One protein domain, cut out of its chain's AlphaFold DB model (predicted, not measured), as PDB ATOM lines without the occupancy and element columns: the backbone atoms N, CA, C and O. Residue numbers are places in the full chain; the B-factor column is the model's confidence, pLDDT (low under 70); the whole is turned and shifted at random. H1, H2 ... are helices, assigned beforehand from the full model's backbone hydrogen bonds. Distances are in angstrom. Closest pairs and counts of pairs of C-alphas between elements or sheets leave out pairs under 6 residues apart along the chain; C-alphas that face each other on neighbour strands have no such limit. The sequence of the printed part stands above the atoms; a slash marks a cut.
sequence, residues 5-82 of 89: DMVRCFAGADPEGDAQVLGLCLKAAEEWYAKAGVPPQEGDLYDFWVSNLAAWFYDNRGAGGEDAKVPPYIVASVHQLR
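What this domain is: This is residues 5 to 82 of the 89 residues of an uncharacterized protein of Clostridiales bacterium 59_14 (UniProt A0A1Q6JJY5). The longest helix, H2, crosses H3 as an X, and the shorter H1 and H5 pack on H3. Between H3 and H5 the chain makes a loop holding the tiny H4, of which residues 62 to 67 stick out. The printed part has 78 residues with five named helices, H1 to H5 in order, and no named strand: all helix, compact with a radius of gyration of the C-alphas of 12.1 A, but flat, 35 by 31 by 17 A.

Where its parts are: H2, residues 19 to 35, spans 24.3 A from C-alpha 19 at (42.009, 18.271, -20.981). H3, residues 44 to 59, spans 22.2 A. H1 is residues 5 to 11, H4 65 to 68, and H5 72 to 81, ending at C-alpha 81 (34.359, 35.815, -39.273).

How they stand to each other: H2 touches H3 at a steep tilt of 60 degrees, opposite ways; their closest C-alphas, Leu 26 and Ala 54, are 4.7 A apart. H1 touches H3, C-alphas Ala 11 and Ala 55 closest at 4.5 A. H5 touches H3 at a shallow tilt of 23 degrees, opposite ways, C-alphas Tyr 46 and Leu 81 closest at 6.7 A. Every O i to N i+4 pair is within hydrogen-bond range in H1, H2 and H3, 3 of 6 in H5; H4 is too short for one.

The domain as a whole: The C-alphas of Gly 17 and Arg 82 are farthest apart, 34.7 A. The printed part has no cut, and no link is long. Residues 15 and 65 to 68 have pLDDT under 70.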
ATOM      1  N   ASP A   5      38.337  26.489 -20.872       82.88
ATOM      2  CA  ASP A   5      37.096  26.465 -20.096       82.88
ATOM      3  C   ASP A   5      35.862  26.621 -20.986       82.88
ATOM      4  O   ASP A   5      34.880  25.905 -20.803       82.88
ATOM      5  N   MET A   6      35.922  27.481 -22.008       83.06
ATOM      6  CA  MET A   6      34.832  27.607 -22.976       83.06
ATOM      7  C   MET A   6      34.666  26.316 -23.786       83.06
ATOM      8  O   MET A   6      33.549  25.821 -23.919       83.06
ATOM      9  N   VAL A   7      35.764  25.724 -24.267       82.12
ATOM     10  CA  VAL A   7      35.731  24.458 -25.022       82.12
ATOM     11  C   VAL A   7      35.125  23.325 -24.190       82.12
ATOM     12  O   VAL A   7      34.279  22.584 -24.689       82.12
ATOM     13  N   ARG A   8      35.504  23.217 -22.910       82.88
ATOM     14  CA  ARG A   8      34.922  22.242 -21.973       82.88
ATOM     15  C   ARG A   8      33.414  22.409 -21.837       82.88
ATOM     16  O   ARG A   8      32.697  21.415 -21.910       82.88
ATOM     17  N   CYS A   9      32.934  23.645 -21.689       82.44
ATOM     18  CA  CYS A   9      31.500  23.927 -21.602       82.44
ATOM     19  C   CYS A   9      30.739  23.459 -22.849       82.44
ATOM     20  O   CYS A   9      29.639  22.930 -22.717       82.44
ATOM     21  N   PHE A  10      31.314  23.619 -24.045       80.62
ATOM     22  CA  PHE A  10      30.698  23.119 -25.277       80.62
ATOM     23  C   PHE A  10      30.727  21.591 -25.384       80.62
ATOM     24  O   PHE A  10      29.744  21.008 -25.829       80.62
ATOM     25  N   ALA A  11      31.829  20.955 -24.980       81.12
ATOM     26  CA  ALA A  11      32.020  19.507 -25.088       81.12
ATOM     27  C   ALA A  11      31.326  18.698 -23.973       81.12
ATOM     28  O   ALA A  11      31.279  17.474 -24.044       81.12
ATOM     29  N   GLY A  12      30.849  19.349 -22.904       82.50
ATOM     30  CA  GLY A  12      30.305  18.661 -21.725       82.50
ATOM     31  C   GLY A  12      31.320  17.737 -21.037       82.50
ATOM     32  O   GLY A  12      30.929  16.762 -20.398       82.50
ATOM     33  N   ALA A  13      32.613  18.013 -21.211       77.94
ATOM     34  CA  ALA A  13      33.702  17.125 -20.827       77.94
ATOM     35  C   ALA A  13      34.138  17.307 -19.365       77.94
ATOM     36  O   ALA A  13      34.036  18.400 -18.800       77.94
ATOM     37  N   ASP A  14      34.688  16.241 -18.778       76.06
ATOM     38  CA  ASP A  14      35.264  16.281 -17.433       76.06
ATOM     39  C   ASP A  14      36.530  17.175 -17.425       76.06
ATOM     40  O   ASP A  14      37.421  16.988 -18.268       76.06
ATOM     41  N   PRO A  15      36.644  18.153 -16.500       66.44
ATOM     42  CA  PRO A  15      37.784  19.066 -16.421       66.44
ATOM     43  C   PRO A  15      39.162  18.398 -16.336       66.44
ATOM     44  O   PRO A  15      40.126  18.974 -16.861       66.44
ATOM     45  N   GLU A  16      39.262  17.234 -15.684       71.06
ATOM     46  CA  GLU A  16      40.538  16.569 -15.385       71.06
ATOM     47  C   GLU A  16      40.866  15.436 -16.364       71.06
ATOM     48  O   GLU A  16      42.022  15.289 -16.763       71.06
ATOM     49  N   GLY A  17      39.863  14.666 -16.797       71.88
ATOM     50  CA  GLY A  17      40.078  13.485 -17.644       71.88
ATOM     51  C   GLY A  17      40.421  13.801 -19.103       71.88
ATOM     52  O   GLY A  17      41.217  13.096 -19.720       71.88
ATOM     53  N   ASP A  18      39.863  14.885 -19.649       80.00
ATOM     54  CA  ASP A  18      39.824  15.110 -21.103       80.00
ATOM     55  C   ASP A  18      40.634  16.318 -21.586       80.00
ATOM     56  O   ASP A  18      40.668  16.618 -22.784       80.00
ATOM     57  N   ALA A  19      41.325  17.014 -20.678       82.69
ATOM     58  CA  ALA A  19      42.009  18.271 -20.981       82.69
ATOM     59  C   ALA A  19      43.027  18.146 -22.130       82.69
ATOM     60  O   ALA A  19      43.123  19.042 -22.972       82.69
ATOM     61  N   GLN A  20      43.762  17.030 -22.201       88.06
ATOM     62  CA  GLN A  20      44.740  16.802 -23.267       88.06
ATOM     63  C   GLN A  20      44.067  16.643 -24.637       88.06
ATOM     64  O   GLN A  20      44.504  17.255 -25.612       88.06
ATOM     65  N   VAL A  21      43.002  15.839 -24.716       89.69
ATOM     66  CA  VAL A  21      42.280  15.584 -25.971       89.69
ATOM     67  C   VAL A  21      41.597  16.863 -26.449       89.69
ATOM     68  O   VAL A  21      41.757  17.242 -27.606       89.69
ATOM     69  N   LEU A  22      40.923  17.582 -25.549       90.00
ATOM     70  CA  LEU A  22      40.296  18.866 -25.864       90.00
ATOM     71  C   LEU A  22      41.309  19.907 -26.346       90.00
ATOM     72  O   LEU A  22      41.010  20.653 -27.275       90.00
ATOM     73  N   GLY A  23      42.517  19.935 -25.772       91.56
ATOM     74  CA  GLY A  23      43.580  20.834 -26.223       91.56
ATOM     75  C   GLY A  23      44.027  20.543 -27.659       91.56
ATOM     76  O   GLY A  23      44.251  21.467 -28.442       91.56
ATOM     77  N   LEU A  24      44.094  19.262 -28.040       92.56
ATOM     78  CA  LEU A  24      44.368  18.862 -29.423       92.56
ATOM     79  C   LEU A  24      43.218  19.248 -30.363       92.56
ATOM     80  O   LEU A  24      43.472  19.765 -31.450       92.56
ATOM     81  N   CYS A  25      41.967  19.051 -29.938       93.50
ATOM     82  CA  CYS A  25      40.784  19.456 -30.700       93.50
ATOM     83  C   CYS A  25      40.720  20.976 -30.899       93.50
ATOM     84  O   CYS A  25      40.413  21.431 -31.999       93.50
ATOM     85  N   LEU A  26      41.064  21.757 -29.871       94.50
ATOM     86  CA  LEU A  26      41.124  23.213 -29.948       94.50
ATOM     87  C   LEU A  26      42.149  23.669 -30.986       94.50
ATOM     88  O   LEU A  26      41.812  24.420 -31.900       94.50
ATOM     89  N   LYS A  27      43.372  23.138 -30.908       94.25
ATOM     90  CA  LYS A  27      44.418  23.444 -31.886       94.25
ATOM     91  C   LYS A  27      43.997  23.058 -33.309       94.25
ATOM     92  O   LYS A  27      44.216  23.816 -34.252       94.25
ATOM     93  N   ALA A  28      43.360  21.898 -33.474       93.75
ATOM     94  CA  ALA A  28      42.860  21.460 -34.774       93.75
ATOM     95  C   ALA A  28      41.772  22.402 -35.321       93.75
ATOM     96  O   ALA A  28      41.738  22.663 -36.525       93.75
ATOM     97  N   ALA A  29      40.901  22.933 -34.456       95.06
ATOM     98  CA  ALA A  29      39.867  23.894 -34.834       95.06
ATOM     99  C   ALA A  29      40.468  25.232 -35.287       95.06
ATOM    100  O   ALA A  29      40.066  25.758 -36.327       95.06
ATOM    101  N   GLU A  30      41.473  25.746 -34.572       95.12
ATOM    102  CA  GLU A  30      42.219  26.943 -34.984       95.12
ATOM    103  C   GLU A  30      42.883  26.749 -36.357       95.12
ATOM    104  O   GLU A  30      42.737  27.584 -37.253       95.12
ATOM    105  N   GLU A  31      43.558  25.615 -36.565       94.75
ATOM    106  CA  GLU A  31      44.185  25.284 -37.849       94.75
ATOM    107  C   GLU A  31      43.163  25.135 -38.984       94.75
ATOM    108  O   GLU A  31      43.449  25.498 -40.131       94.75
ATOM    109  N   TRP A  32      41.972  24.607 -38.688       95.06
ATOM    110  CA  TRP A  32      40.891  24.489 -39.661       95.06
ATOM    111  C   TRP A  32      40.410  25.868 -40.124       95.06
ATOM    112  O   TRP A  32      40.340  26.116 -41.331       95.06
ATOM    113  N   TYR A  33      40.161  26.792 -39.190       94.88
ATOM    114  CA  TYR A  33      39.770  28.165 -39.525       94.88
ATOM    115  C   TYR A  33      40.866  28.909 -40.293       94.88
ATOM    116  O   TYR A  33      40.571  29.555 -41.303       94.88
ATOM    117  N   ALA A  34      42.132  28.735 -39.900       94.00
ATOM    118  CA  ALA A  34      43.266  29.308 -40.618       94.00
ATOM    119  C   ALA A  34      43.318  28.820 -42.079       94.00
ATOM    120  O   ALA A  34      43.443  29.628 -43.003       94.00
ATOM    121  N   LYS A  35      43.133  27.510 -42.313       93.44
ATOM    122  CA  LYS A  35      43.041  26.922 -43.666       93.44
ATOM    123  C   LYS A  35      41.811  27.406 -44.441       93.44
ATOM    124  O   LYS A  35      41.876  27.526 -45.662       93.44
ATOM    125  N   ALA A  36      40.716  27.728 -43.751       92.25
ATOM    126  CA  ALA A  36      39.517  28.329 -44.336       92.25
ATOM    127  C   ALA A  36      39.658  29.841 -44.640       92.25
ATOM    128  O   ALA A  36      38.715  30.467 -45.140       92.25
ATOM    129  N   GLY A  37      40.829  30.433 -44.370       92.25
ATOM    130  CA  GLY A  37      41.129  31.842 -44.632       92.25
ATOM    131  C   GLY A  37      40.641  32.801 -43.544       92.25
ATOM    132  O   GLY A  37      40.498  33.994 -43.811       92.25
ATOM    133  N   VAL A  38      40.366  32.293 -42.341       92.44
ATOM    134  CA  VAL A  38      40.054  33.095 -41.153       92.44
ATOM    135  C   VAL A  38      41.284  33.073 -40.243       92.44
ATOM    136  O   VAL A  38      41.544  32.046 -39.616       92.44
ATOM    137  N   PRO A  39      42.084  34.153 -40.187       90.38
ATOM    138  CA  PRO A  39      43.214  34.209 -39.269       90.38
ATOM    139  C   PRO A  39      42.723  34.255 -37.813       90.38
ATOM    140  O   PRO A  39      41.598  34.701 -37.567       90.38
ATOM    141  N   PRO A  40      43.568  33.856 -36.844       90.38
ATOM    142  CA  PRO A  40      43.299  34.118 -35.439       90.38
ATOM    143  C   PRO A  40      42.995  35.599 -35.219       90.38
ATOM    144  O   PRO A  40      43.720  36.466 -35.711       90.38
ATOM    145  N   GLN A  41      41.914  35.880 -34.502       89.19
ATOM    146  CA  GLN A  41      41.468  37.237 -34.225       89.19
ATOM    147  C   GLN A  41      40.880  37.326 -32.821       89.19
ATOM    148  O   GLN A  41      40.405  36.339 -32.261       89.19
ATOM    149  N   GLU A  42      40.929  38.518 -32.242       85.94
ATOM    150  CA  GLU A  42      40.322  38.773 -30.943       85.94
ATOM    151  C   GLU A  42      38.806  38.948 -31.071       85.94
ATOM    152  O   GLU A  42      38.302  39.472 -32.067       85.94
ATOM    153  N   GLY A  43      38.082  38.529 -30.033       86.12
ATOM    154  CA  GLY A  43      36.652  38.767 -29.885       86.12
ATOM    155  C   GLY A  43      35.826  37.499 -29.698       86.12
ATOM    156  O   GLY A  43      36.135  36.426 -30.222       86.12
ATOM    157  N   ASP A  44      34.713  37.672 -28.991       89.94
ATOM    158  CA  ASP A  44      33.846  36.588 -28.523       89.94
ATOM    159  C   ASP A  44      33.305  35.711 -29.659       89.94
ATOM    160  O   ASP A  44      33.097  34.516 -29.477       89.94
ATOM    161  N   LEU A  45      33.095  36.281 -30.852       92.38
ATOM    162  CA  LEU A  45      32.552  35.536 -31.989       92.38
ATOM    163  C   LEU A  45      33.557  34.523 -32.556       92.38
ATOM    164  O   LEU A  45      33.162  33.424 -32.943       92.38
ATOM    165  N   TYR A  46      34.842  34.881 -32.614       93.56
ATOM    166  CA  TYR A  46      35.887  33.942 -33.028       93.56
ATOM    167  C   TYR A  46      36.051  32.847 -31.975       93.56
ATOM    168  O   TYR A  46      36.006  31.663 -32.310       93.56
ATOM    169  N   ASP A  47      36.130  33.243 -30.703       94.50
ATOM    170  CA  ASP A  47      36.291  32.319 -29.582       94.50
ATOM    171  C   ASP A  47      35.120  31.319 -29.498       94.50
ATOM    172  O   ASP A  47      35.345  30.118 -29.331       94.50
ATOM    173  N   PHE A  48      33.883  31.781 -29.721       94.44
ATOM    174  CA  PHE A  48      32.684  30.944 -29.811       94.44
ATOM    175  C   PHE A  48      32.797  29.892 -30.919       94.44
ATOM    176  O   PHE A  48      32.592  28.703 -30.674       94.44
ATOM    177  N   TRP A  49      33.123  30.312 -32.144       96.19
ATOM    178  CA  TRP A  49      33.122  29.416 -33.301       96.19
ATOM    179  C   TRP A  49      34.248  28.387 -33.254       96.19
ATOM    180  O   TRP A  49      34.019  27.214 -33.561       96.19
ATOM    181  N   VAL A  50      35.437  28.799 -32.811       96.12
ATOM    182  CA  VAL A  50      36.556  27.877 -32.604       96.12
ATOM    183  C   VAL A  50      36.230  26.877 -31.496       96.12
ATOM    184  O   VAL A  50      36.441  25.680 -31.687       96.12
ATOM    185  N   SER A  51      35.650  27.330 -30.379       95.38
ATOM    186  CA  SER A  51      35.280  26.434 -29.276       95.38
ATOM    187  C   SER A  51      34.197  25.433 -29.677       95.38
ATOM    188  O   SER A  51      34.273  24.263 -29.306       95.38
ATOM    189  N   ASN A  52      33.227  25.865 -30.485       95.19
ATOM    190  CA  ASN A  52      32.172  25.002 -31.009       95.19
ATOM    191  C   ASN A  52      32.735  23.911 -31.939       95.19
ATOM    192  O   ASN A  52      32.403  22.736 -31.789       95.19
ATOM    193  N   LEU A  53      33.641  24.273 -32.855       95.44
ATOM    194  CA  LEU A  53      34.300  23.301 -33.732       95.44
ATOM    195  C   LEU A  53      35.205  22.341 -32.945       95.44
ATOM    196  O   LEU A  53      35.224  21.144 -33.231       95.44
ATOM    197  N   ALA A  54      35.921  22.838 -31.938       94.50
ATOM    198  CA  ALA A  54      36.745  22.005 -31.069       94.50
ATOM    199  C   ALA A  54      35.903  20.955 -30.325       94.50
ATOM    200  O   ALA A  54      36.271  19.781 -30.306       94.50
ATOM    201  N   ALA A  55      34.751  21.351 -29.778       92.94
ATOM    202  CA  ALA A  55      33.810  20.419 -29.164       92.94
ATOM    203  C   ALA A  55      33.264  19.406 -30.178       92.94
ATOM    204  O   ALA A  55      33.244  18.213 -29.896       92.94
ATOM    205  N   TRP A  56      32.939  19.840 -31.399       92.44
ATOM    206  CA  TRP A  56      32.509  18.915 -32.448       92.44
ATOM    207  C   TRP A  56      33.593  17.881 -32.798       92.44
ATOM    208  O   TRP A  56      33.284  16.695 -32.921       92.44
ATOM    209  N   PHE A  57      34.866  18.287 -32.912       92.44
ATOM    210  CA  PHE A  57      35.980  17.349 -33.104       92.44
ATOM    211  C   PHE A  57      36.138  16.379 -31.938       92.44
ATOM    212  O   PHE A  57      36.474  15.217 -32.160       92.44
ATOM    213  N   TYR A  58      35.908  16.849 -30.714       91.25
ATOM    214  CA  TYR A  58      35.924  15.994 -29.540       91.25
ATOM    215  C   TYR A  58      34.787  14.967 -29.607       91.25
ATOM    216  O   TYR A  58      35.067  13.774 -29.536       91.25
ATOM    217  N   ASP A  59      33.540  15.377 -29.827       88.69
ATOM    218  CA  ASP A  59      32.377  14.474 -29.858       88.69
ATOM    219  C   ASP A  59      32.438  13.454 -31.000       88.69
ATOM    220  O   ASP A  59      31.987  12.319 -30.857       88.69
ATOM    221  N   ASN A  60      33.039  13.840 -32.128       88.19
ATOM    222  CA  ASN A  60      33.142  13.009 -33.329       88.19
ATOM    223  C   ASN A  60      34.525  12.360 -33.471       88.19
ATOM    224  O   ASN A  60      34.900  11.892 -34.551       88.19
ATOM    225  N   ARG A  61      35.308  12.309 -32.386       82.69
ATOM    226  CA  ARG A  61      36.605  11.630 -32.373       82.69
ATOM    227  C   ARG A  61      36.427  10.154 -32.744       82.69
ATOM    228  O   ARG A  61      35.671   9.426 -32.110       82.69
ATOM    229  N   GLY A  62      37.126   9.710 -33.786       76.56
ATOM    230  CA  GLY A  62      37.005   8.347 -34.320       76.56
ATOM    231  C   GLY A  62      35.998   8.186 -35.464       76.56
ATOM    232  O   GLY A  62      35.988   7.127 -36.089       76.56
ATOM    233  N   ALA A  63      35.220   9.223 -35.801       75.50
ATOM    234  CA  ALA A  63      34.485   9.268 -37.062       75.50
ATOM    235  C   ALA A  63      35.462   9.449 -38.240       75.50
ATOM    236  O   ALA A  63      36.444  10.191 -38.151       75.50
ATOM    237  N   GLY A  64      35.200   8.767 -39.355       70.19
ATOM    238  CA  GLY A  64      36.030   8.811 -40.559       70.19
ATOM    239  C   GLY A  64      35.188   8.755 -41.832       70.19
ATOM    240  O   GLY A  64      33.991   8.488 -41.791       70.19
ATOM    241  N   GLY A  65      35.814   9.004 -42.982       67.75
ATOM    242  CA  GLY A  65      35.127   8.939 -44.274       67.75
ATOM    243  C   GLY A  65      34.054  10.021 -44.440       67.75
ATOM    244  O   GLY A  65      34.282  11.185 -44.111       67.75
ATOM    245  N   GLU A  66      32.894   9.656 -44.989       61.00
ATOM    246  CA  GLU A  66      31.802  10.605 -45.249       61.00
ATOM    247  C   GLU A  66      31.138  11.159 -43.982       61.00
ATOM    248  O   GLU A  66      30.558  12.245 -44.039       61.00
ATOM    249  N   ASP A  67      31.282  10.463 -42.852       60.25
ATOM    250  CA  ASP A  67      30.695  10.833 -41.561       60.25
ATOM    251  C   ASP A  67      31.518  11.903 -40.819       60.25
ATOM    252  O   ASP A  67      31.048  12.504 -39.859       60.25
ATOM    253  N   ALA A  68      32.733  12.208 -41.291       69.25
ATOM    254  CA  ALA A  68      33.621  13.222 -40.711       69.25
ATOM    255  C   ALA A  68      33.427  14.632 -41.316       69.25
ATOM    256  O   ALA A  68      34.321  15.483 -41.243       69.25
ATOM    257  N   LYS A  69      32.282  14.901 -41.958       81.62
ATOM    258  CA  LYS A  69      32.009  16.209 -42.572       81.62
ATOM    259  C   LYS A  69      31.711  17.250 -41.492       81.62
ATOM    260  O   LYS A  69      30.747  17.126 -40.743       81.62
ATOM    261  N   VAL A  70      32.518  18.312 -41.473       86.88
ATOM    262  CA  VAL A  70      32.303  19.484 -40.612       86.88
ATOM    263  C   VAL A  70      30.886  20.042 -40.833       86.88
ATOM    264  O   VAL A  70      30.479  20.198 -41.991       86.88
ATOM    265  N   PRO A  71      30.131  20.372 -39.767       89.69
ATOM    266  CA  PRO A  71      28.744  20.793 -39.903       89.69
ATOM    267  C   PRO A  71      28.571  22.037 -40.790       89.69
ATOM    268  O   PRO A  71      29.369  22.976 -40.696       89.69
ATOM    269  N   PRO A  72      27.494  22.129 -41.595       92.12
ATOM    270  CA  PRO A  72      27.277  23.262 -42.497       92.12
ATOM    271  C   PRO A  72      27.275  24.636 -41.811       92.12
ATOM    272  O   PRO A  72      27.690  25.622 -42.414       92.12
ATOM    273  N   TYR A  73      26.845  24.723 -40.549       92.19
ATOM    274  CA  TYR A  73      26.850  25.983 -39.800       92.19
ATOM    275  C   TYR A  73      28.267  26.444 -39.411       92.19
ATOM    276  O   TYR A  73      28.523  27.646 -39.404       92.19
ATOM    277  N   ILE A  74      29.203  25.515 -39.168       94.62
ATOM    278  CA  ILE A  74      30.630  25.829 -38.980       94.62
ATOM    279  C   ILE A  74      31.220  26.346 -40.293       94.62
ATOM    280  O   ILE A  74      31.968  27.319 -40.309       94.62
ATOM    281  N   VAL A  75      30.844  25.740 -41.422       94.25
ATOM    282  CA  VAL A  75      31.265  26.232 -42.742       94.25
ATOM    283  C   VAL A  75      30.719  27.641 -42.990       94.25
ATOM    284  O   VAL A  75      31.453  28.525 -43.430       94.25
ATOM    285  N   ALA A  76      29.450  27.885 -42.652       94.31
ATOM    286  CA  ALA A  76      28.827  29.195 -42.799       94.31
ATOM    287  C   ALA A  76      29.465  30.270 -41.900       94.31
ATOM    288  O   ALA A  76      29.509  31.441 -42.294       94.31
ATOM    289  N   SER A  77      29.998  29.905 -40.729       95.19
ATOM    290  CA  SER A  77      30.600  30.874 -39.810       95.19
ATOM    291  C   SER A  77      31.864  31.538 -40.354       95.19
ATOM    292  O   SER A  77      32.147  32.683 -40.002       95.19
ATOM    293  N   VAL A  78      32.553  30.916 -41.317       94.88
ATOM    294  CA  VAL A  78      33.654  31.547 -42.065       94.88
ATOM    295  C   VAL A  78      33.221  32.883 -42.676       94.88
ATOM    296  O   VAL A  78      33.982  33.847 -42.665       94.88
ATOM    297  N   HIS A  79      31.987  32.986 -43.176       92.50
ATOM    298  CA  HIS A  79      31.475  34.237 -43.742       92.50
ATOM    299  C   HIS A  79      31.218  35.314 -42.686       92.50
ATOM    300  O   HIS A  79      31.345  36.496 -42.996       92.50
ATOM    301  N   GLN A  80      30.878  34.914 -41.457       91.62
ATOM    302  CA  GLN A  80      30.671  35.832 -40.334       91.62
ATOM    303  C   GLN A  80      32.000  36.362 -39.788       91.62
ATOM    304  O   GLN A  80      32.079  37.512 -39.368       91.62
ATOM    305  N   LEU A  81      33.035  35.517 -39.814       91.50
ATOM    306  CA  LEU A  81      34.359  35.815 -39.273       91.50
ATOM    307  C   LEU A  81      35.286  36.512 -40.269       91.50
ATOM    308  O   LEU A  81      36.298  37.072 -39.854       91.50
ATOM    309  N   ARG A  82      34.974  36.484 -41.571       84.06
ATOM    310  CA  ARG A  82      35.777  37.182 -42.578       84.06
ATOM    311  C   ARG A  82      35.826  38.681 -42.267       84.06
ATOM    312  O   ARG A  82      34.768  39.303 -42.133       84.06
TER     313      ARG A  82